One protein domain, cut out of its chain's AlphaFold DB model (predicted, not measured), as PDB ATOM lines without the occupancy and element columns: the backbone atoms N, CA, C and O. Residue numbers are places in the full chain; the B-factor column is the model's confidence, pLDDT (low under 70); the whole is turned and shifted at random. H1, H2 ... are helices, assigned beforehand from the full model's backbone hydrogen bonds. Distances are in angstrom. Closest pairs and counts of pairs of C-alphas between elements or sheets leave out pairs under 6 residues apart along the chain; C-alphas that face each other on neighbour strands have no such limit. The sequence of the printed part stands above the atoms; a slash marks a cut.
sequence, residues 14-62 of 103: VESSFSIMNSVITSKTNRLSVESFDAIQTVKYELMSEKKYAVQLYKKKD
ATOM      1  N   VAL A  14      52.855  41.549  57.696       63.84
ATOM      2  CA  VAL A  14      53.807  42.487  57.079       63.84
ATOM      3  C   VAL A  14      55.074  41.736  56.684       63.84
ATOM      4  O   VAL A  14      55.486  41.794  55.530       63.84
ATOM      5  N   GLU A  15      55.619  40.918  57.583       61.41
ATOM      6  CA  GLU A  15      56.791  40.078  57.300       61.41
ATOM      7  C   GLU A  15      56.526  39.067  56.177       61.41
ATOM      8  O   GLU A  15      57.345  38.900  55.273       61.41
ATOM      9  N   SER A  16      55.341  38.446  56.163       65.81
ATOM     10  CA  SER A  16      54.927  37.567  55.066       65.81
ATOM     11  C   SER A  16      54.868  38.309  53.726       65.81
ATOM     12  O   SER A  16      55.283  37.760  52.705       65.81
ATOM     13  N   SER A  17      54.432  39.573  53.716       67.06
ATOM     14  CA  SER A  17      54.410  40.397  52.501       67.06
ATOM     15  C   SER A  17      55.811  40.658  51.957       67.06
ATOM     16  O   SER A  17      56.027  40.492  50.759       67.06
ATOM     17  N   PHE A  18      56.773  40.977  52.828       68.50
ATOM     18  CA  PHE A  18      58.176  41.147  52.440       68.50
ATOM     19  C   PHE A  18      58.822  39.840  51.975       68.50
ATOM     20  O   PHE A  18      59.568  39.840  50.999       68.50
ATOM     21  N   SER A  19      58.503  38.712  52.611       69.94
ATOM     22  CA  SER A  19      58.993  37.393  52.194       69.94
ATOM     23  C   SER A  19      58.473  36.999  50.803       69.94
ATOM     24  O   SER A  19      59.246  36.580  49.936       69.94
ATOM     25  N   ILE A  20      57.180  37.223  50.534       73.50
ATOM     26  CA  ILE A  20      56.589  37.005  49.206       73.50
ATOM     27  C   ILE A  20      57.207  37.969  48.188       73.50
ATOM     28  O   ILE A  20      57.568  37.536  47.098       73.50
ATOM     29  N   MET A  21      57.375  39.247  48.542       75.06
ATOM     30  CA  MET A  21      58.023  40.238  47.681       75.06
ATOM     31  C   MET A  21      59.446  39.803  47.314       75.06
ATOM     32  O   MET A  21      59.807  39.810  46.141       75.06
ATOM     33  N   ASN A  22      60.232  39.347  48.292       73.06
ATOM     34  CA  ASN A  22      61.581  38.846  48.061       73.06
ATOM     35  C   ASN A  22      61.569  37.634  47.122       73.06
ATOM     36  O   ASN A  22      62.327  37.603  46.156       73.06
ATOM     37  N   SER A  23      60.666  36.675  47.334       72.56
ATOM     38  CA  SER A  23      60.500  35.513  46.449       72.56
ATOM     39  C   SER A  23      60.141  35.926  45.015       72.56
ATOM     40  O   SER A  23      60.736  35.452  44.050       72.56
ATOM     41  N   VAL A  24      59.235  36.889  44.864       70.06
ATOM     42  CA  VAL A  24      58.799  37.426  43.571       70.06
ATOM     43  C   VAL A  24      59.887  38.261  42.881       70.06
ATOM     44  O   VAL A  24      59.948  38.282  41.660       70.06
ATOM     45  N   ILE A  25      60.775  38.935  43.610       69.88
ATOM     46  CA  ILE A  25      61.864  39.735  43.016       69.88
ATOM     47  C   ILE A  25      63.092  38.876  42.680       69.88
ATOM     48  O   ILE A  25      63.816  39.178  41.725       69.88
ATOM     49  N   THR A  26      63.346  37.821  43.456       72.00
ATOM     50  CA  THR A  26      64.547  36.976  43.334       72.00
ATOM     51  C   THR A  26      64.325  35.703  42.522       72.00
ATOM     52  O   THR A  26      65.294  35.128  42.020       72.00
ATOM     53  N   SER A  27      63.073  35.270  42.330       73.19
ATOM     54  CA  SER A  27      62.758  34.083  41.536       73.19
ATOM     55  C   SER A  27      63.251  34.219  40.094       73.19
ATOM     56  O   SER A  27      62.981  35.207  39.410       73.19
ATOM     57  N   LYS A  28      63.944  33.186  39.597       60.53
ATOM     58  CA  LYS A  28      64.385  33.104  38.192       60.53
ATOM     59  C   LYS A  28      63.214  33.031  37.207       60.53
ATOM     60  O   LYS A  28      63.365  33.476  36.074       60.53
ATOM     61  N   THR A  29      62.085  32.452  37.611       60.78
ATOM     62  CA  THR A  29      60.952  32.148  36.719       60.78
ATOM     63  C   THR A  29      59.758  33.073  36.914       60.78
ATOM     64  O   THR A  29      58.993  33.262  35.975       60.78
ATOM     65  N   ASN A  30      59.603  33.675  38.095       62.78
ATOM     66  CA  ASN A  30      58.437  34.486  38.449       62.78
ATOM     67  C   ASN A  30      58.843  35.893  38.911       62.78
ATOM     68  O   ASN A  30      58.351  36.396  39.920       62.78
ATOM     69  N   ARG A  31      59.803  36.492  38.189       68.75
ATOM     70  CA  ARG A  31      60.356  37.808  38.510       68.75
ATOM     71  C   ARG A  31      59.369  38.915  38.143       68.75
ATOM     72  O   ARG A  31      59.213  39.203  36.957       68.75
ATOM     73  N   LEU A  32      58.732  39.548  39.127       70.56
ATOM     74  CA  LEU A  32      57.905  40.741  38.893       70.56
ATOM     75  C   LEU A  32      58.676  42.016  39.241       70.56
ATOM     76  O   LEU A  32      59.552  42.015  40.108       70.56
ATOM     77  N   SER A  33      58.348  43.119  38.561       75.00
ATOM     78  CA  SER A  33      58.809  44.441  38.988       75.00
ATOM     79  C   SER A  33      58.142  44.824  40.310       75.00
ATOM     80  O   SER A  33      57.016  44.403  40.585       75.00
ATOM     81  N   VAL A  34      58.820  45.649  41.113       73.62
ATOM     82  CA  VAL A  34      58.280  46.160  42.386       73.62
ATOM     83  C   VAL A  34      56.934  46.856  42.165       73.62
ATOM     84  O   VAL A  34      55.991  46.596  42.900       73.62
ATOM     85  N   GLU A  35      56.813  47.640  41.093       73.69
ATOM     86  CA  GLU A  35      55.573  48.327  40.698       73.69
ATOM     87  C   GLU A  35      54.419  47.349  40.425       73.69
ATOM     88  O   GLU A  35      53.286  47.579  40.838       73.69
ATOM     89  N   SER A  36      54.702  46.226  39.755       73.19
ATOM     90  CA  SER A  36      53.684  45.204  39.481       73.19
ATOM     91  C   SER A  36      53.260  44.486  40.761       73.19
ATOM     92  O   SER A  36      52.086  44.164  40.932       73.19
ATOM     93  N   PHE A  37      54.210  44.225  41.662       78.69
ATOM     94  CA  PHE A  37      53.927  43.615  42.959       78.69
ATOM     95  C   PHE A  37      53.078  44.531  43.849       78.69
ATOM     96  O   PHE A  37      52.104  44.058  44.437       78.69
ATOM     97  N   ASP A  38      53.418  45.820  43.904       78.94
ATOM     98  CA  ASP A  38      52.682  46.836  44.658       78.94
ATOM     99  C   ASP A  38      51.226  46.919  44.183       78.94
ATOM    100  O   ASP A  38      50.308  46.683  44.967       78.94
ATOM    101  N   ALA A  39      51.008  47.062  42.870       77.62
ATOM    102  CA  ALA A  39      49.666  47.086  42.290       77.62
ATOM    103  C   ALA A  39      48.841  45.824  42.624       77.62
ATOM    104  O   ALA A  39      47.654  45.916  42.951       77.62
ATOM    105  N   ILE A  40      49.456  44.634  42.580       82.19
ATOM    106  CA  ILE A  40      48.791  43.375  42.955       82.19
ATOM    107  C   ILE A  40      48.433  43.366  44.446       82.19
ATOM    108  O   ILE A  40      47.340  42.920  44.806       82.19
ATOM    109  N   GLN A  41      49.329  43.837  45.318       82.50
ATOM    110  CA  GLN A  41      49.046  43.926  46.748       82.50
ATOM    111  C   GLN A  41      47.912  44.904  47.041       82.50
ATOM    112  O   GLN A  41      47.018  44.539  47.806       82.50
ATOM    113  N   THR A  42      47.897  46.086  46.421       83.00
ATOM    114  CA  THR A  42      46.825  47.076  46.594       83.00
ATOM    115  C   THR A  42      45.462  46.457  46.301       83.00
ATOM    116  O   THR A  42      44.601  46.434  47.181       83.00
ATOM    117  N   VAL A  43      45.299  45.844  45.124       81.31
ATOM    118  CA  VAL A  43      44.036  45.195  44.730       81.31
ATOM    119  C   VAL A  43      43.690  44.043  45.679       81.31
ATOM    120  O   VAL A  43      42.545  43.886  46.098       81.31
ATOM    121  N   LYS A  44      44.676  43.227  46.071       83.88
ATOM    122  CA  LYS A  44      44.471  42.105  46.996       83.88
ATOM    123  C   LYS A  44      43.936  42.569  48.356       83.88
ATOM    124  O   LYS A  44      43.034  41.929  48.904       83.88
ATOM    125  N   TYR A  45      44.501  43.631  48.924       82.62
ATOM    126  CA  TYR A  45      44.077  44.139  50.229       82.62
ATOM    127  C   TYR A  45      42.756  44.899  50.163       82.62
ATOM    128  O   TYR A  45      41.943  44.741  51.073       82.62
ATOM    129  N   GLU A  46      42.498  45.626  49.078       82.44
ATOM    130  CA  GLU A  46      41.205  46.259  48.808       82.44
ATOM    131  C   GLU A  46      40.077  45.211  48.807       82.44
ATOM    132  O   GLU A  46      39.144  45.296  49.610       82.44
ATOM    133  N   LEU A  47      40.233  44.134  48.029       81.50
ATOM    134  CA  LEU A  47      39.269  43.027  47.973       81.50
ATOM    135  C   LEU A  47      39.074  42.335  49.331       81.50
ATOM    136  O   LEU A  47      37.947  42.005  49.713       81.50
ATOM    137  N   MET A  48      40.161  42.121  50.083       82.38
ATOM    138  CA  MET A  48      40.080  41.539  51.427       82.38
ATOM    139  C   MET A  48      39.348  42.445  52.418       82.38
ATOM    140  O   MET A  48      38.609  41.933  53.259       82.38
ATOM    141  N   SER A  49      39.545  43.763  52.331       83.94
ATOM    142  CA  SER A  49      38.893  44.728  53.220       83.94
ATOM    143  C   SER A  49      37.376  44.737  53.022       83.94
ATOM    144  O   SER A  49      36.623  44.719  53.995       83.94
ATOM    145  N   GLU A  50      36.928  44.639  51.768       81.94
ATOM    146  CA  GLU A  50      35.511  44.606  51.418       81.94
ATOM    147  C   GLU A  50      34.871  43.219  51.557       81.94
ATOM    148  O   GLU A  50      33.647  43.103  51.474       81.94
ATOM    149  N   LYS A  51      35.672  42.162  51.768       85.25
ATOM    150  CA  LYS A  51      35.237  40.749  51.783       85.25
ATOM    151  C   LYS A  51      34.440  40.352  50.533       85.25
ATOM    152  O   LYS A  51      33.560  39.492  50.593       85.25
ATOM    153  N   LYS A  52      34.744  40.981  49.398       80.75
ATOM    154  CA  LYS A  52      34.090  40.737  48.110       80.75
ATOM    155  C   LYS A  52      35.070  40.093  47.149       80.75
ATOM    156  O   LYS A  52      36.262  40.389  47.139       80.75
ATOM    157  N   TYR A  53      34.549  39.230  46.290       78.50
ATOM    158  CA  TYR A  53      35.335  38.695  45.185       78.50
ATOM    159  C   TYR A  53      35.530  39.768  44.113       78.50
ATOM    160  O   TYR A  53      34.646  40.597  43.898       78.50
ATOM    161  N   ALA A  54      36.632  39.700  43.361       72.50
ATOM    162  CA  ALA A  54      36.875  40.599  42.226       72.50
ATOM    163  C   ALA A  54      35.694  40.608  41.239       72.50
ATOM    164  O   ALA A  54      35.310  41.651  40.726       72.50
ATOM    165  N   VAL A  55      35.053  39.452  41.039       73.06
ATOM    166  CA  VAL A  55      33.866  39.322  40.182       73.06
ATOM    167  C   VAL A  55      32.668  40.080  40.743       73.06
ATOM    168  O   VAL A  55      31.840  40.510  39.962       73.06
ATOM    169  N   GLN A  56      32.546  40.244  42.060       74.62
ATOM    170  CA  GLN A  56      31.478  41.032  42.680       74.62
ATOM    171  C   GLN A  56      31.810  42.527  42.685       74.62
ATOM    172  O   GLN A  56      30.913  43.337  42.479       74.62
ATOM    173  N   LEU A  57      33.080  42.878  42.901       71.00
ATOM    174  CA  LEU A  57      33.547  44.263  42.972       71.00
ATOM    175  C   LEU A  57      33.569  44.931  41.591       71.00
ATOM    176  O   LEU A  57      33.098  46.049  41.417       71.00
ATOM    177  N   TYR A  58      34.059  44.201  40.590       72.38
ATOM    178  CA  TYR A  58      34.202  44.675  39.217       72.38
ATOM    179  C   TYR A  58      33.116  44.127  38.284       72.38
ATOM    180  O   TYR A  58      33.227  44.283  37.065       72.38
ATOM    181  N   LYS A  59      32.054  43.486  38.813       68.81
ATOM    182  CA  LYS A  59      30.929  43.059  37.968       68.81
ATOM    183  C   LYS A  59      30.295  44.286  37.332       68.81
ATOM    184  O   LYS A  59      29.576  45.049  37.973       68.81
ATOM    185  N   LYS A  60      30.486  44.426  36.028       66.19
ATOM    186  CA  LYS A  60      29.607  45.246  35.201       66.19
ATOM    187  C   LYS A  60      28.226  44.583  35.173       66.19
ATOM    188  O   LYS A  60      28.129  43.357  35.089       66.19
ATOM    189  N   LYS A  61      27.161  45.391  35.267       68.38
ATOM    190  CA  LYS A  61      25.763  44.913  35.310       68.38
ATOM    191  C   LYS A  61      25.425  43.979  34.141       68.38
ATOM    192  O   LYS A  61      24.634  43.066  34.330       68.38
ATOM    193  N   ASP A  62      26.068  44.166  32.987       68.56
ATOM    194  CA  ASP A  62      25.820  43.385  31.772       68.56
ATOM    195  C   ASP A  62      27.135  42.911  31.116       68.56
ATOM    196  O   ASP A  62      27.478  43.272  29.995       68.56
TER     197      ASP A  62
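This is residues 14 to 62 of the 103 residues of an uncharacterized protein of Araneus ventricosus (UniProt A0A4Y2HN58). A loose V of two helices: the long helix H2 makes one arm and H1 the other, joined where the end of H1 and the beginning of H2 come together, with the arms open towards the start of H1. At the far end of H2 the backbone turns into the very short helix H3, and residues 58 to 62 trail on beyond it to one end of the longest axis. The printed part has 49 residues with three named helices, in the order H1, H2, H3, and no named strand; the class is all helix. The whole is loose, with a radius of gyration of the C-alphas of 13.5 A, and elongated, with spans of 40 by 23 by 15 A.

The longest helix, H2, runs from Val 34 to Glu 50, 17 residues and 24.5 A from first to last C-alpha. Its first C-alpha is at (58.280, 46.160, 42.386) and its last at (35.511, 44.606, 51.418). Before it comes H1, residues 14 to 26, 18.3 A from first to last C-alpha, with C-alpha 14 at (53.807, 42.487, 57.079). After it comes H3, residues 54 to 57, whose last C-alpha is at (33.547, 44.263, 42.972).

H2 touches H1 with residues 34 to 37 alone, and H1 touches H2 with residues 21 to 25 alone. The closest C-alphas of the two helices, those of Met 21 and Phe 37, are 7.1 A apart. H1 and H2 run opposite ways at a tilt of 36 degrees, only just steep, and form a helical hairpin. H2 and H3 are close but not clearly touching, with 2 pairs of C-alphas within 8 A; their closest C-alphas, those of Leu 47 and Ala 54, are 6.7 A apart. H1 and H3 are apart. In H1 and H2 every pair of O of residue i and N of residue i+4 is within hydrogen-bond range. H3 is too short for such a pair, but its one pair of O of residue i and N of residue i+3 is within range.

The two C-alphas farthest apart are those of Thr 26 and Asp 62, at 40.9 A. The first and last printed C-alphas, those of Val 14 and Asp 62, are 37.7 A apart. The printed part has no cut. The link from H1 to H2, 7 residues, is short, and the link from H2 to H3, 3 residues, is tight; no link is long. The mean pLDDT of the printed part is 73.8, and it is under 70 in 15 residues: 14 to 19, 25, 28 to 31 and 59 to 62.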